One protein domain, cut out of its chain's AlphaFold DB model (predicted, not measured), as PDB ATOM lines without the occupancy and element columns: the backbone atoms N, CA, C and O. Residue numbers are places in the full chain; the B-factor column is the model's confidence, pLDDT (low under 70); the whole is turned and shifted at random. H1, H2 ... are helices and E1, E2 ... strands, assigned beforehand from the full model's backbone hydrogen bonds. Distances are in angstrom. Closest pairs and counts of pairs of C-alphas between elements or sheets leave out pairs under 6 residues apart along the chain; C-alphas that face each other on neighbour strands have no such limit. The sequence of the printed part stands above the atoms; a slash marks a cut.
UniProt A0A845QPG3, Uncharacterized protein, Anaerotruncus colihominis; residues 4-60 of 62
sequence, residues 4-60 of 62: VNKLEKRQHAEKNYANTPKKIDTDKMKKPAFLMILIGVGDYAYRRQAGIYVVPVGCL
ATOM      1  N   VAL A   4     -40.597   7.655  12.157       64.75
ATOM      2  CA  VAL A   4     -41.697   7.494  11.190       64.75
ATOM      3  C   VAL A   4     -41.491   8.367   9.944       64.75
ATOM      4  O   VAL A   4     -41.456   7.850   8.830       64.75
ATOM      5  N   ASN A   5     -41.171   9.654  10.116       65.12
ATOM      6  CA  ASN A   5     -40.949  10.579   8.994       65.12
ATOM      7  C   ASN A   5     -39.702  10.215   8.169       65.12
ATOM      8  O   ASN A   5     -39.579  10.598   7.004       65.12
ATOM      9  N   LYS A   6     -38.741   9.497   8.765       63.44
ATOM     10  CA  LYS A   6     -37.544   9.008   8.066       63.44
ATOM     11  C   LYS A   6     -37.863   7.774   7.225       63.44
ATOM     12  O   LYS A   6     -37.253   7.609   6.171       63.44
ATOM     13  N   LEU A   7     -38.795   6.926   7.662       62.19
ATOM     14  CA  LEU A   7     -39.226   5.746   6.912       62.19
ATOM     15  C   LEU A   7     -40.058   6.136   5.686       62.19
ATOM     16  O   LEU A   7     -39.760   5.682   4.584       62.19
ATOM     17  N   GLU A   8     -41.022   7.042   5.848       66.88
ATOM     18  CA  GLU A   8     -41.886   7.486   4.746       66.88
ATOM     19  C   GLU A   8     -41.090   8.171   3.628       66.88
ATOM     20  O   GLU A   8     -41.266   7.870   2.446       66.88
ATOM     21  N   LYS A   9     -40.114   9.014   3.992       64.00
ATOM     22  CA  LYS A   9     -39.190   9.626   3.022       64.00
ATOM     23  C   LYS A   9     -38.369   8.590   2.250       64.00
ATOM     24  O   LYS A   9     -38.074   8.805   1.076       64.00
ATOM     25  N   ARG A  10     -38.002   7.464   2.873       62.94
ATOM     26  CA  ARG A  10     -37.261   6.378   2.205       62.94
ATOM     27  C   ARG A  10     -38.151   5.620   1.225       62.94
ATOM     28  O   ARG A  10     -37.717   5.378   0.104       62.94
ATOM     29  N   GLN A  11     -39.391   5.330   1.611       62.09
ATOM     30  CA  GLN A  11     -40.360   4.631   0.761       62.09
ATOM     31  C   GLN A  11     -40.790   5.468  -0.450       62.09
ATOM     32  O   GLN A  11     -40.894   4.946  -1.561       62.09
ATOM     33  N   HIS A  12     -41.012   6.774  -0.265       62.78
ATOM     34  CA  HIS A  12     -41.345   7.673  -1.372       62.78
ATOM     35  C   HIS A  12     -40.195   7.758  -2.384       62.78
ATOM     36  O   HIS A  12     -40.424   7.709  -3.597       62.78
ATOM     37  N   ALA A  13     -38.959   7.869  -1.896       62.19
ATOM     38  CA  ALA A  13     -37.778   7.868  -2.743       62.19
ATOM     39  C   ALA A  13     -37.709   6.558  -3.553       62.19
ATOM     40  O   ALA A  13     -37.670   6.593  -4.779       62.19
ATOM     41  N   GLU A  14     -37.819   5.407  -2.892       65.56
ATOM     42  CA  GLU A  14     -37.756   4.080  -3.519       65.56
ATOM     43  C   GLU A  14     -38.819   3.857  -4.613       65.56
ATOM     44  O   GLU A  14     -38.486   3.421  -5.719       65.56
ATOM     45  N   LYS A  15     -40.078   4.250  -4.369       65.31
ATOM     46  CA  LYS A  15     -41.162   4.151  -5.365       65.31
ATOM     47  C   LYS A  15     -40.905   4.980  -6.626       65.31
ATOM     48  O   LYS A  15     -41.271   4.556  -7.724       65.31
ATOM     49  N   ASN A  16     -40.278   6.147  -6.498       65.94
ATOM     50  CA  ASN A  16     -39.977   6.995  -7.651       65.94
ATOM     51  C   ASN A  16     -38.866   6.404  -8.533       65.94
ATOM     52  O   ASN A  16     -38.942   6.501  -9.762       65.94
ATOM     53  N   TYR A  17     -37.872   5.744  -7.932       65.06
ATOM     54  CA  TYR A  17     -36.759   5.141  -8.673       65.06
ATOM     55  C   TYR A  17     -37.141   3.843  -9.397       65.06
ATOM     56  O   TYR A  17     -36.655   3.581 -10.493       65.06
ATOM     57  N   ALA A  18     -38.073   3.059  -8.849       64.50
ATOM     58  CA  ALA A  18     -38.583   1.859  -9.521       64.50
ATOM     59  C   ALA A  18     -39.351   2.168 -10.826       64.50
ATOM     60  O   ALA A  18     -39.441   1.326 -11.720       64.50
ATOM     61  N   ASN A  19     -39.904   3.378 -10.949       65.25
ATOM     62  CA  ASN A  19     -40.720   3.785 -12.095       65.25
ATOM     63  C   ASN A  19     -39.952   4.586 -13.154       65.25
ATOM     64  O   ASN A  19     -40.443   4.743 -14.267       65.25
ATOM     65  N   THR A  20     -38.753   5.082 -12.847       68.12
ATOM     66  CA  THR A  20     -37.924   5.844 -13.793       68.12
ATOM     67  C   THR A  20     -37.484   5.035 -15.018       68.12
ATOM     68  O   THR A  20     -37.668   5.542 -16.122       68.12
ATOM     69  N   PRO A  21     -36.994   3.782 -14.902       68.38
ATOM     70  CA  PRO A  21     -36.627   3.000 -16.084       68.38
ATOM     71  C   PRO A  21     -37.830   2.659 -16.972       68.38
ATOM     72  O   PRO A  21     -37.670   2.536 -18.178       68.38
ATOM     73  N   LYS A  22     -39.045   2.576 -16.412       72.31
ATOM     74  CA  LYS A  22     -40.276   2.333 -17.185       72.31
ATOM     75  C   LYS A  22     -40.698   3.527 -18.047       72.31
ATOM     76  O   LYS A  22     -41.521   3.362 -18.937       72.31
ATOM     77  N   LYS A  23     -40.176   4.728 -17.768       77.56
ATOM     78  CA  LYS A  23     -40.439   5.941 -18.560       77.56
ATOM     79  C   LYS A  23     -39.489   6.094 -19.749       77.56
ATOM     80  O   LYS A  23     -39.672   7.011 -20.541       77.56
ATOM     81  N   ILE A  24     -38.464   5.250 -19.846       80.50
ATOM     82  CA  ILE A  24     -37.490   5.291 -20.932       80.50
ATOM     83  C   ILE A  24     -37.984   4.375 -22.047       80.50
ATOM     84  O   ILE A  24     -38.100   3.167 -21.858       80.50
ATOM     85  N   ASP A  25     -38.267   4.968 -23.203       83.94
ATOM     86  CA  ASP A  25     -38.601   4.250 -24.431       83.94
ATOM     87  C   ASP A  25     -37.318   3.654 -25.028       83.94
ATOM     88  O   ASP A  25     -36.566   4.334 -25.729       83.94
ATOM     89  N   THR A  26     -37.036   2.390 -24.705       85.12
ATOM     90  CA  THR A  26     -35.814   1.701 -25.150       85.12
ATOM     91  C   THR A  26     -35.817   1.303 -26.626       85.12
ATOM     92  O   THR A  26     -34.801   0.814 -27.112       85.12
ATOM     93  N   ASP A  27     -36.917   1.519 -27.349       87.69
ATOM     94  CA  ASP A  27     -36.960   1.288 -28.796       87.69
ATOM     95  C   ASP A  27     -36.365   2.485 -29.546       87.69
ATOM     96  O   ASP A  27     -35.747   2.337 -30.599       87.69
ATOM     97  N   LYS A  28     -36.482   3.686 -28.963       88.81
ATOM     98  CA  LYS A  28     -35.887   4.918 -29.503       88.81
ATOM     99  C   LYS A  28     -34.481   5.203 -28.978       88.81
ATOM    100  O   LYS A  28     -33.787   6.050 -29.539       88.81
ATOM    101  N   MET A  29     -34.046   4.534 -27.910       88.94
ATOM    102  CA  MET A  29     -32.718   4.737 -27.327       88.94
ATOM    103  C   MET A  29     -32.159   3.488 -26.650       88.94
ATOM    104  O   MET A  29     -32.889   2.646 -26.145       88.94
ATOM    105  N   LYS A  30     -30.830   3.392 -26.566       86.06
ATOM    106  CA  LYS A  30     -30.183   2.267 -25.882       86.06
ATOM    107  C   LYS A  30     -30.614   2.202 -24.418       86.06
ATOM    108  O   LYS A  30     -30.683   3.225 -23.732       86.06
ATOM    109  N   LYS A  31     -30.828   0.977 -23.928       82.19
ATOM    110  CA  LYS A  31     -31.072   0.718 -22.508       82.19
ATOM    111  C   LYS A  31     -29.960   1.370 -21.667       82.19
ATOM    112  O   LYS A  31     -28.784   1.194 -21.997       82.19
ATOM    113  N   PRO A  32     -30.297   2.082 -20.578       83.75
ATOM    114  CA  PRO A  32     -29.294   2.666 -19.698       83.75
ATOM    115  C   PRO A  32     -28.349   1.591 -19.152       83.75
ATOM    116  O   PRO A  32     -28.804   0.548 -18.680       83.75
ATOM    117  N   ALA A  33     -27.041   1.858 -19.177       86.25
ATOM    118  CA  ALA A  33     -26.037   0.939 -18.640       86.25
ATOM    119  C   ALA A  33     -26.138   0.792 -17.109       86.25
ATOM    120  O   ALA A  33     -25.819  -0.258 -16.555       86.25
ATOM    121  N   PHE A  34     -26.603   1.838 -16.423       86.00
ATOM    122  CA  PHE A  34     -26.818   1.849 -14.981       86.00
ATOM    123  C   PHE A  34     -27.860   2.903 -14.584       86.00
ATOM    124  O   PHE A  34     -28.167   3.818 -15.348       86.00
ATOM    125  N   LEU A  35     -28.388   2.777 -13.365       85.38
ATOM    126  CA  LEU A  35     -29.221   3.788 -12.716       85.38
ATOM    127  C   LEU A  35     -28.432   4.426 -11.577       85.38
ATOM    128  O   LEU A  35     -27.803   3.716 -10.789       85.38
ATOM    129  N   MET A  36     -28.486   5.752 -11.475       88.75
ATOM    130  CA  MET A  36     -27.777   6.517 -10.456       88.75
ATOM    131  C   MET A  36     -28.700   7.547  -9.803       88.75
ATOM    132  O   MET A  36     -29.522   8.175 -10.465       88.75
ATOM    133  N   ILE A  37     -28.523   7.737  -8.501       87.62
ATOM    134  CA  ILE A  37     -29.074   8.826  -7.706       87.62
ATOM    135  C   ILE A  37     -27.903   9.711  -7.302       87.62
ATOM    136  O   ILE A  37     -27.048   9.291  -6.520       87.62
ATOM    137  N   LEU A  38     -27.885  10.932  -7.827       91.62
ATOM    138  CA  LEU A  38     -26.911  11.943  -7.440       91.62
ATOM    139  C   LEU A  38     -27.390  12.650  -6.168       91.62
ATOM    140  O   LEU A  38     -28.522  13.135  -6.119       91.62
ATOM    141  N   ILE A  39     -26.544  12.695  -5.139       92.00
ATOM    142  CA  ILE A  39     -26.846  13.359  -3.863       92.00
ATOM    143  C   ILE A  39     -25.855  14.490  -3.584       92.00
ATOM    144  O   ILE A  39     -24.692  14.425  -3.973       92.00
ATOM    145  N   GLY A  40     -26.312  15.539  -2.897       90.69
ATOM    146  CA  GLY A  40     -25.467  16.696  -2.577       90.69
ATOM    147  C   GLY A  40     -24.477  16.461  -1.430       90.69
ATOM    148  O   GLY A  40     -23.404  17.050  -1.436       90.69
ATOM    149  N   VAL A  41     -24.815  15.600  -0.464       89.25
ATOM    150  CA  VAL A  41     -24.011  15.351   0.747       89.25
ATOM    151  C   VAL A  41     -23.811  13.851   0.944       89.25
ATOM    152  O   VAL A  41     -24.780  13.092   0.900       89.25
ATOM    153  N   GLY A  42     -22.570  13.438   1.192       87.06
ATOM    154  CA  GLY A  42     -22.182  12.066   1.514       87.06
ATOM    155  C   GLY A  42     -20.704  11.822   1.214       87.06
ATOM    156  O   GLY A  42     -20.139  12.481   0.344       87.06
ATOM    157  N   ASP A  43     -20.099  10.872   1.924       88.44
ATOM    158  CA  ASP A  43     -18.643  10.678   1.890       88.44
ATOM    159  C   ASP A  43     -18.187   9.666   0.829       88.44
ATOM    160  O   ASP A  43     -17.057   9.723   0.354       88.44
ATOM    161  N   TYR A  44     -19.058   8.730   0.445       91.75
ATOM    162  CA  TYR A  44     -18.721   7.664  -0.496       91.75
ATOM    163  C   TYR A  44     -19.898   7.274  -1.388       91.75
ATOM    164  O   TYR A  44     -21.070   7.340  -1.005       91.75
ATOM    165  N   ALA A  45     -19.562   6.828  -2.596       93.25
ATOM    166  CA  ALA A  45     -20.495   6.187  -3.509       93.25
ATOM    167  C   ALA A  45     -20.755   4.738  -3.079       93.25
ATOM    168  O   ALA A  45     -19.841   4.028  -2.661       93.25
ATOM    169  N   TYR A  46     -21.994   4.271  -3.209       92.38
ATOM    170  CA  TYR A  46     -22.341   2.877  -2.932       92.38
ATOM    171  C   TYR A  46     -23.490   2.394  -3.812       92.38
ATOM    172  O   TYR A  46     -24.262   3.181  -4.364       92.38
ATOM    173  N   ARG A  47     -23.617   1.072  -3.936       90.44
ATOM    174  CA  ARG A  47     -24.688   0.422  -4.694       90.44
ATOM    175  C   ARG A  47     -25.734  -0.138  -3.735       90.44
ATOM    176  O   ARG A  47     -25.400  -0.877  -2.814       90.44
ATOM    177  N   ARG A  48     -26.999   0.224  -3.940       85.12
ATOM    178  CA  ARG A  48     -28.131  -0.304  -3.166       85.12
ATOM    179  C   ARG A  48     -28.702  -1.573  -3.800       85.12
ATOM    180  O   ARG A  48     -28.363  -1.947  -4.926       85.12
ATOM    181  N   GLN A  49     -29.607  -2.210  -3.063       70.25
ATOM    182  CA  GLN A  49     -30.438  -3.308  -3.553       70.25
ATOM    183  C   GLN A  49     -31.181  -2.870  -4.830       70.25
ATOM    184  O   GLN A  49     -31.504  -1.694  -4.985       70.25
ATOM    185  N   ALA A  50     -31.365  -3.794  -5.778       73.19
ATOM    186  CA  ALA A  50     -31.801  -3.527  -7.161       73.19
ATOM    187  C   ALA A  50     -30.780  -2.809  -8.072       73.19
ATOM    188  O   ALA A  50     -31.086  -2.470  -9.213       73.19
ATOM    189  N   GLY A  51     -29.535  -2.637  -7.620       80.62
ATOM    190  CA  GLY A  51     -28.414  -2.297  -8.490       80.62
ATOM    191  C   GLY A  51     -28.255  -0.813  -8.825       80.62
ATOM    192  O   GLY A  51     -27.471  -0.497  -9.720       80.62
ATOM    193  N   ILE A  52     -28.953   0.061  -8.099       85.38
ATOM    194  CA  ILE A  52     -28.902   1.521  -8.230       85.38
ATOM    195  C   ILE A  52     -27.669   2.071  -7.506       85.38
ATOM    196  O   ILE A  52     -27.426   1.737  -6.343       85.38
ATOM    197  N   TYR A  53     -26.924   2.951  -8.168       91.12
ATOM    198  CA  TYR A  53     -25.804   3.675  -7.575       91.12
ATOM    199  C   TYR A  53     -26.299   4.920  -6.846       91.12
ATOM    200  O   TYR A  53     -27.067   5.700  -7.395       91.12
ATOM    201  N   VAL A  54     -25.851   5.131  -5.617       90.56
ATOM    202  CA  VAL A  54     -26.052   6.380  -4.883       90.56
ATOM    203  C   VAL A  54     -24.696   7.046  -4.775       90.56
ATOM    204  O   VAL A  54     -23.783   6.485  -4.172       90.56
ATOM    205  N   VAL A  55     -24.558   8.211  -5.401       93.44
ATOM    206  CA  VAL A  55     -23.261   8.856  -5.605       93.44
ATOM    207  C   VAL A  55     -23.336  10.298  -5.121       93.44
ATOM    208  O   VAL A  55     -24.173  11.056  -5.611       93.44
ATOM    209  N   PRO A  56     -22.508  10.697  -4.144       94.62
ATOM    210  CA  PRO A  56     -22.319  12.100  -3.809       94.62
ATOM    211  C   PRO A  56     -21.701  12.869  -4.977       94.62
ATOM    212  O   PRO A  56     -20.811  12.356  -5.650       94.62
ATOM    213  N   VAL A  57     -22.118  14.117  -5.195       93.56
ATOM    214  CA  VAL A  57     -21.580  14.958  -6.282       93.56
ATOM    215  C   VAL A  57     -20.056  15.116  -6.212       93.56
ATOM    216  O   VAL A  57     -19.395  15.132  -7.246       93.56
ATOM    217  N   GLY A  58     -19.480  15.130  -5.005       91.31
ATOM    218  CA  GLY A  58     -18.029  15.179  -4.802       91.31
ATOM    219  C   GLY A  58     -17.272  13.951  -5.326       91.31
ATOM    220  O   GLY A  58     -16.083  14.054  -5.612       91.31
ATOM    221  N   CYS A  59     -17.948  12.812  -5.508       91.88
ATOM    222  CA  CYS A  59     -17.356  11.598  -6.075       91.88
ATOM    223  C   CYS A  59     -17.275  11.616  -7.612       91.88
ATOM    224  O   CYS A  59     -16.694  10.698  -8.180       91.88
ATOM    225  N   LEU A  60     -17.857  12.613  -8.293       90.25
ATOM    226  CA  LEU A  60     -17.836  12.739  -9.760       90.25
ATOM    227  C   LEU A  60     -16.706  13.645 -10.277       90.25
ATOM    228  O   LEU A  60     -16.776  14.154 -11.394       90.25
TER     229      LEU A  60
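AT A GLANCE: This is residues 4 to 60 of the 62 residues of an uncharacterized protein of Anaerotruncus colihominis (UniProt A0A845QPG3). The long helix H1 and a small body around the short strands E1 and E2 make the two sides of an open U, with residues 25 to 30 at its turn. Residues 4 to 16 of H1 stand free, and the short helix H2 follows E2. The printed part has 57 residues, under half in named elements, in the order H1, E1, E2, H2; the class is mixed, the sheet parallel. The whole is loose, radius of gyration of the C-alphas 13.2 A, spanning 39 by 28 by 18 A.

HOW THE PARTS SIT: H1, residues 4 to 19, is apart from E2, residues 53 to 56. E1, residues 36 to 39, and E2 are parallel at 24 degrees, with N 37 and O 53 2.7 A apart, within hydrogen-bond range. Residues 46 to 47 pair antiparallel with 53 to 54 of E2. In H1, 11 of 12 O i to N i+4 pairs are within range; H2, residues 57 to 60, is too short for one.

IN THESE COORDINATES: H1 runs 23.6 A from C-alpha 4 at (-41.697, 7.494, 11.190). E1 measures 9.5 A, E2 9.9 A and H2 5.6 A, ending at C-alpha 60 (-17.836, 12.739, -9.760).

THE WHOLE: The farthest C-alphas, Val 4 and Lys 28, are 41.2 A apart. The printed part has no cut; links H1 to E1 and E1 to E2 are long. Residues 4 to 21 have pLDDT under 70.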